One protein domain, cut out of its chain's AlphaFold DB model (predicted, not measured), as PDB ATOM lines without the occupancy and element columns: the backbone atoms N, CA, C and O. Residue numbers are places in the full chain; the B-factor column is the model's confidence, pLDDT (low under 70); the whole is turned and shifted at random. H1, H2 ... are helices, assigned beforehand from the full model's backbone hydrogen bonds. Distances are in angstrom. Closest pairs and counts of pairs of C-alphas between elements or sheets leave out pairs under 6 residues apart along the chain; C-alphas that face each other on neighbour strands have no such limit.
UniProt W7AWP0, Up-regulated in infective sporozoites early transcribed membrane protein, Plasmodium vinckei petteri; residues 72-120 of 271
ATOM      1  N   LYS A  72      15.412-104.369 -12.014       57.44
ATOM      2  CA  LYS A  72      14.589-105.178 -11.099       57.44
ATOM      3  C   LYS A  72      14.950-104.919  -9.639       57.44
ATOM      4  O   LYS A  72      14.044-104.774  -8.821       57.44
ATOM      5  N   ILE A  73      16.238-104.777  -9.326       56.41
ATOM      6  CA  ILE A  73      16.714-104.522  -7.956       56.41
ATOM      7  C   ILE A  73      16.207-103.157  -7.463       56.41
ATOM      8  O   ILE A  73      15.640-103.055  -6.376       56.41
ATOM      9  N   ASN A  74      16.249-102.132  -8.319       55.97
ATOM     10  CA  ASN A  74      15.734-100.798  -7.988       55.97
ATOM     11  C   ASN A  74      14.206-100.733  -7.808       55.97
ATOM     12  O   ASN A  74      13.695 -99.783  -7.211       55.97
ATOM     13  N   LYS A  75      13.452-101.729  -8.291       57.69
ATOM     14  CA  LYS A  75      11.995-101.790  -8.101       57.69
ATOM     15  C   LYS A  75      11.616-102.356  -6.728       57.69
ATOM     16  O   LYS A  75      10.610-101.937  -6.164       57.69
ATOM     17  N   VAL A  76      12.448-103.236  -6.167       56.50
ATOM     18  CA  VAL A  76      12.224-103.866  -4.853       56.50
ATOM     19  C   VAL A  76      12.420-102.867  -3.703       56.50
ATOM     20  O   VAL A  76      11.677-102.909  -2.726       56.50
ATOM     21  N   PHE A  77      13.326-101.893  -3.834       52.88
ATOM     22  CA  PHE A  77      13.592-100.885  -2.789       52.88
ATOM     23  C   PHE A  77      12.645 -99.671  -2.788       52.88
ATOM     24  O   PHE A  77      12.795 -98.766  -1.962       52.88
ATOM     25  N   LYS A  78      11.647 -99.622  -3.683       59.00
ATOM     26  CA  LYS A  78      10.655 -98.530  -3.701       59.00
ATOM     27  C   LYS A  78       9.516 -98.706  -2.697       59.00
ATOM     28  O   LYS A  78       8.833 -97.728  -2.417       59.00
ATOM     29  N   ASN A  79       9.322 -99.901  -2.140       78.06
ATOM     30  CA  ASN A  79       8.340-100.096  -1.077       78.06
ATOM     31  C   ASN A  79       8.876 -99.484   0.228       78.06
ATOM     32  O   ASN A  79       9.966 -99.825   0.686       78.06
ATOM     33  N   GLU A  80       8.105 -98.585   0.831       81.62
ATOM     34  CA  GLU A  80       8.443 -97.891   2.074       81.62
ATOM     35  C   GLU A  80       8.708 -98.867   3.236       81.62
ATOM     36  O   GLU A  80       9.585 -98.624   4.068       81.62
ATOM     37  N   ARG A  81       8.059-100.042   3.223       77.31
ATOM     38  CA  ARG A  81       8.355-101.136   4.166       77.31
ATOM     39  C   ARG A  81       9.764-101.709   3.978       77.31
ATOM     40  O   ARG A  81      10.470-101.926   4.957       77.31
ATOM     41  N   ASN A  82      10.215-101.871   2.733       74.56
ATOM     42  CA  ASN A  82      11.543-102.415   2.429       74.56
ATOM     43  C   ASN A  82      12.662-101.430   2.798       74.56
ATOM     44  O   ASN A  82      13.743-101.861   3.191       74.56
ATOM     45  N   LYS A  83      12.397-100.115   2.755       77.25
ATOM     46  CA  LYS A  83      13.335 -99.097   3.259       77.25
ATOM     47  C   LYS A  83      13.503 -99.167   4.777       77.25
ATOM     48  O   LYS A  83      14.634 -99.106   5.251       77.25
ATOM     49  N   LYS A  84      12.410 -99.341   5.530       84.44
ATOM     50  CA  LYS A  84      12.468 -99.499   6.996       84.44
ATOM     51  C   LYS A  84      13.239-100.763   7.390       84.44
ATOM     52  O   LYS A  84      14.127-100.688   8.232       84.44
ATOM     53  N   ILE A  85      12.985-101.890   6.719       77.31
ATOM     54  CA  ILE A  85      13.710-103.150   6.957       77.31
ATOM     55  C   ILE A  85      15.203-103.004   6.619       77.31
ATOM     56  O   ILE A  85      16.051-103.418   7.406       77.31
ATOM     57  N   ALA A  86      15.544-102.366   5.493       72.44
ATOM     58  CA  ALA A  86      16.936-102.124   5.116       72.44
ATOM     59  C   ALA A  86      17.666-101.203   6.111       72.44
ATOM     60  O   ALA A  86      18.823-101.457   6.438       72.44
ATOM     61  N   ALA A  87      16.993-100.172   6.631       78.19
ATOM     62  CA  ALA A  87      17.556 -99.282   7.646       78.19
ATOM     63  C   ALA A  87      17.807-100.007   8.979       78.19
ATOM     64  O   ALA A  87      18.864 -99.831   9.583       78.19
ATOM     65  N   ILE A  88      16.880-100.870   9.409       77.62
ATOM     66  CA  ILE A  88      17.046-101.700  10.612       77.62
ATOM     67  C   ILE A  88      18.211-102.682  10.425       77.62
ATOM     68  O   ILE A  88      19.082-102.768  11.288       77.62
ATOM     69  N   ALA A  89      18.289-103.363   9.278       75.38
ATOM     70  CA  ALA A  89      19.390-104.276   8.973       75.38
ATOM     71  C   ALA A  89      20.748-103.552   8.944       75.38
ATOM     72  O   ALA A  89      21.715-104.033   9.532       75.38
ATOM     73  N   ALA A  90      20.819-102.367   8.330       74.38
ATOM     74  CA  ALA A  90      22.030-101.547   8.314       74.38
ATOM     75  C   ALA A  90      22.431-101.069   9.721       74.38
ATOM     76  O   ALA A  90      23.619-101.052  10.035       74.38
ATOM     77  N   SER A  91      21.459-100.739  10.576       84.12
ATOM     78  CA  SER A  91      21.697-100.367  11.977       84.12
ATOM     79  C   SER A  91      22.275-101.531  12.790       84.12
ATOM     80  O   SER A  91      23.263-101.353  13.501       84.12
ATOM     81  N   ILE A  92      21.737-102.745  12.622       80.25
ATOM     82  CA  ILE A  92      22.221-103.956  13.311       80.25
ATOM     83  C   ILE A  92      23.625-104.346  12.830       80.25
ATOM     84  O   ILE A  92      24.505-104.655  13.634       80.25
ATOM     85  N   VAL A  93      23.870-104.309  11.518       84.62
ATOM     86  CA  VAL A  93      25.201-104.597  10.962       84.62
ATOM     87  C   VAL A  93      26.204-103.524  11.395       84.62
ATOM     88  O   VAL A  93      27.322-103.855  11.788       84.62
ATOM     89  N   GLY A  94      25.798-102.252  11.393       88.62
ATOM     90  CA  GLY A  94      26.621-101.134  11.845       88.62
ATOM     91  C   GLY A  94      26.991-101.231  13.324       88.62
ATOM     92  O   GLY A  94      28.163-101.076  13.665       88.62
ATOM     93  N   SER A  95      26.031-101.550  14.197       79.12
ATOM     94  CA  SER A  95      26.278-101.700  15.636       79.12
ATOM     95  C   SER A  95      27.168-102.905  15.941       79.12
ATOM     96  O   SER A  95      28.108-102.788  16.728       79.12
ATOM     97  N   THR A  96      26.957-104.028  15.251       83.44
ATOM     98  CA  THR A  96      27.793-105.229  15.402       83.44
ATOM     99  C   THR A  96      29.231-104.960  14.959       83.44
ATOM    100  O   THR A  96      30.178-105.327  15.659       83.44
ATOM    101  N   LEU A  97      29.418-104.263  13.832       84.38
ATOM    102  CA  LEU A  97      30.744-103.898  13.337       84.38
ATOM    103  C   LEU A  97      31.435-102.888  14.266       84.38
ATOM    104  O   LEU A  97      32.619-103.042  14.555       84.38
ATOM    105  N   ALA A  98      30.701-101.898  14.782       78.00
ATOM    106  CA  ALA A  98      31.221-100.923  15.737       78.00
ATOM    107  C   ALA A  98      31.638-101.584  17.061       78.00
ATOM    108  O   ALA A  98      32.705-101.279  17.600       78.00
ATOM    109  N   PHE A  99      30.845-102.535  17.559       82.31
ATOM    110  CA  PHE A  99      31.157-103.282  18.774       82.31
ATOM    111  C   PHE A  99      32.371-104.198  18.580       82.31
ATOM    112  O   PHE A  99      33.295-104.181  19.396       82.31
ATOM    113  N   ALA A 100      32.438-104.919  17.457       82.12
ATOM    114  CA  ALA A 100      33.595-105.737  17.100       82.12
ATOM    115  C   ALA A 100      34.870-104.891  16.948       82.12
ATOM    116  O   ALA A 100      35.931-105.283  17.439       82.12
ATOM    117  N   LEU A 101      34.771-103.706  16.334       78.81
ATOM    118  CA  LEU A 101      35.891-102.772  16.205       78.81
ATOM    119  C   LEU A 101      36.335-102.238  17.574       78.81
ATOM    120  O   LEU A 101      37.530-102.150  17.845       78.81
ATOM    121  N   THR A 102      35.386-101.935  18.460       78.75
ATOM    122  CA  THR A 102      35.667-101.474  19.829       78.75
ATOM    123  C   THR A 102      36.389-102.554  20.634       78.75
ATOM    124  O   THR A 102      37.432-102.281  21.230       78.75
ATOM    125  N   LEU A 103      35.917-103.805  20.574       78.88
ATOM    126  CA  LEU A 103      36.579-104.945  21.212       78.88
ATOM    127  C   LEU A 103      37.971-105.213  20.621       78.88
ATOM    128  O   LEU A 103      38.931-105.440  21.363       78.88
ATOM    129  N   ALA A 104      38.116-105.123  19.297       76.62
ATOM    130  CA  ALA A 104      39.407-105.244  18.621       76.62
ATOM    131  C   ALA A 104      40.391-104.142  19.058       76.62
ATOM    132  O   ALA A 104      41.580-104.406  19.236       76.62
ATOM    133  N   CYS A 105      39.898-102.923  19.291       73.31
ATOM    134  CA  CYS A 105      40.688-101.791  19.779       73.31
ATOM    135  C   CYS A 105      41.094-101.908  21.258       73.31
ATOM    136  O   CYS A 105      42.088-101.277  21.649       73.31
ATOM    137  N   MET A 106      40.361-102.692  22.057       79.12
ATOM    138  CA  MET A 106      40.665-102.979  23.466       79.12
ATOM    139  C   MET A 106      41.689-104.110  23.642       79.12
ATOM    140  O   MET A 106      42.383-104.139  24.656       79.12
ATOM    141  N   ASN A 107      41.848-105.008  22.661       87.44
ATOM    142  CA  ASN A 107      42.877-106.047  22.717       87.44
ATOM    143  C   ASN A 107      44.259-105.485  22.285       87.44
ATOM    144  O   ASN A 107      44.441-105.115  21.119       87.44
ATOM    145  N   PRO A 108      45.265-105.435  23.184       80.12
ATOM    146  CA  PRO A 108      46.571-104.842  22.887       80.12
ATOM    147  C   PRO A 108      47.358-105.599  21.804       80.12
ATOM    148  O   PRO A 108      48.142-104.981  21.078       80.12
ATOM    149  N   GLU A 109      47.141-106.907  21.644       81.62
ATOM    150  CA  GLU A 109      47.794-107.716  20.607       81.62
ATOM    151  C   GLU A 109      47.239-107.392  19.218       81.62
ATOM    152  O   GLU A 109      48.001-107.181  18.270       81.62
ATOM    153  N   VAL A 110      45.914-107.255  19.112       80.88
ATOM    154  CA  VAL A 110      45.222-106.842  17.883       80.88
ATOM    155  C   VAL A 110      45.633-105.417  17.509       80.88
ATOM    156  O   VAL A 110      46.049-105.167  16.374       80.88
ATOM    157  N   ARG A 111      45.647-104.495  18.481       78.75
ATOM    158  CA  ARG A 111      46.104-103.108  18.290       78.75
ATOM    159  C   ARG A 111      47.540-103.028  17.752       78.75
ATOM    160  O   ARG A 111      47.819-102.210  16.870       78.75
ATOM    161  N   ASN A 112      48.446-103.870  18.255       78.56
ATOM    162  CA  ASN A 112      49.830-103.929  17.776       78.56
ATOM    163  C   ASN A 112      49.921-104.547  16.367       78.56
ATOM    164  O   ASN A 112      50.649-104.019  15.523       78.56
ATOM    165  N   LYS A 113      49.152-105.607  16.078       82.25
ATOM    166  CA  LYS A 113      49.141-106.289  14.769       82.25
ATOM    167  C   LYS A 113      48.622-105.393  13.642       82.25
ATOM    168  O   LYS A 113      49.181-105.405  12.549       82.25
ATOM    169  N   PHE A 114      47.622-104.556  13.921       78.31
ATOM    170  CA  PHE A 114      47.081-103.593  12.954       78.31
ATOM    171  C   PHE A 114      47.882-102.281  12.852       78.31
ATOM    172  O   PHE A 114      47.455-101.360  12.155       78.31
ATOM    173  N   ARG A 115      49.045-102.165  13.522       72.00
ATOM    174  CA  ARG A 115      49.898-100.953  13.512       72.00
ATOM    175  C   ARG A 115      49.130 -99.659  13.834       72.00
ATOM    176  O   ARG A 115      49.532 -98.570  13.426       72.00
ATOM    177  N   ILE A 116      48.055 -99.756  14.620       67.38
ATOM    178  CA  ILE A 116      47.204 -98.607  14.972       67.38
ATOM    179  C   ILE A 116      47.993 -97.584  15.812       67.38
ATOM    180  O   ILE A 116      47.747 -96.385  15.731       67.38
ATOM    181  N   LYS A 117      49.037 -98.032  16.527       55.75
ATOM    182  CA  LYS A 117      49.950 -97.181  17.312       55.75
ATOM    183  C   LYS A 117      50.628 -96.049  16.534       55.75
ATOM    184  O   LYS A 117      51.022 -95.073  17.159       55.75
ATOM    185  N   ASN A 118      50.786 -96.159  15.214       56.81
ATOM    186  CA  ASN A 118      51.516 -95.151  14.439       56.81
ATOM    187  C   ASN A 118      50.624 -94.046  13.856       56.81
ATOM    188  O   ASN A 118      51.165 -93.124  13.265       56.81
ATOM    189  N   ARG A 119      49.293 -94.120  14.014       56.06
ATOM    190  CA  ARG A 119      48.361 -93.089  13.512       56.06
ATOM    191  C   ARG A 119      47.754 -92.186  14.590       56.06
ATOM    192  O   ARG A 119      47.089 -91.225  14.245       56.06
ATOM    193  N   PHE A 120      47.991 -92.475  15.870       57.06
ATOM    194  CA  PHE A 120      47.471 -91.675  16.990       57.06
ATOM    195  C   PHE A 120      48.533 -90.835  17.707       57.06
ATOM    196  O   PHE A 120      48.194 -90.128  18.644       57.06
TER     197      PHE A 120
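AT A GLANCE: This is residues 72 to 120 of the 271 residues of the protein "Up-regulated in infective sporozoites early transcribed membrane protein" of Plasmodium vinckei petteri (UniProt W7AWP0). One long helix, H2, makes the length of this model, with a short helix set at a corner beyond each end, H1 before it and H3 after it. The ends of the printed part lie at opposite ends of this rod. The printed part has 49 residues with three named helices, H1, H2, H3 in chain order, and no named strand: all helix. It is extended, with a radius of gyration of the C-alphas of 17.4 A and spans of 46 by 17 by 15 A.

IN THESE COORDINATES: H1 is residues 72 to 76, beginning at C-alpha 72 (14.589, -105.178, -11.099). H2 is residues 80 to 106, 39.0 A from first to last C-alpha. H3 is residues 108 to 113, 8.6 A long, ending at C-alpha 113 (49.141, -106.289, 14.769).

HOW THE PARTS SIT: H1 and H2 are close but not clearly touching; their closest C-alphas, of Val 76 and Asn 82, are 7.5 A apart. H2, with residues 104 to 105 alone, and H3 only just touch, with 3 pairs of C-alphas within 8 A, and only at the corner; the closest C-alphas, of Cys 105 and Arg 111, are 5.8 A apart. Their lines are about perpendicular, at 80 degrees. H1 and H3 are apart. In H1, H2 and H3 every O i to N i+4 pair is within hydrogen-bond range.

THE WHOLE: The two C-alphas farthest apart, of Lys 72 and Pro 108, are 46.7 A apart. The printed part has no cut, and both links are tight. Residues 72 to 78 and 116 to 120 have pLDDT under 70.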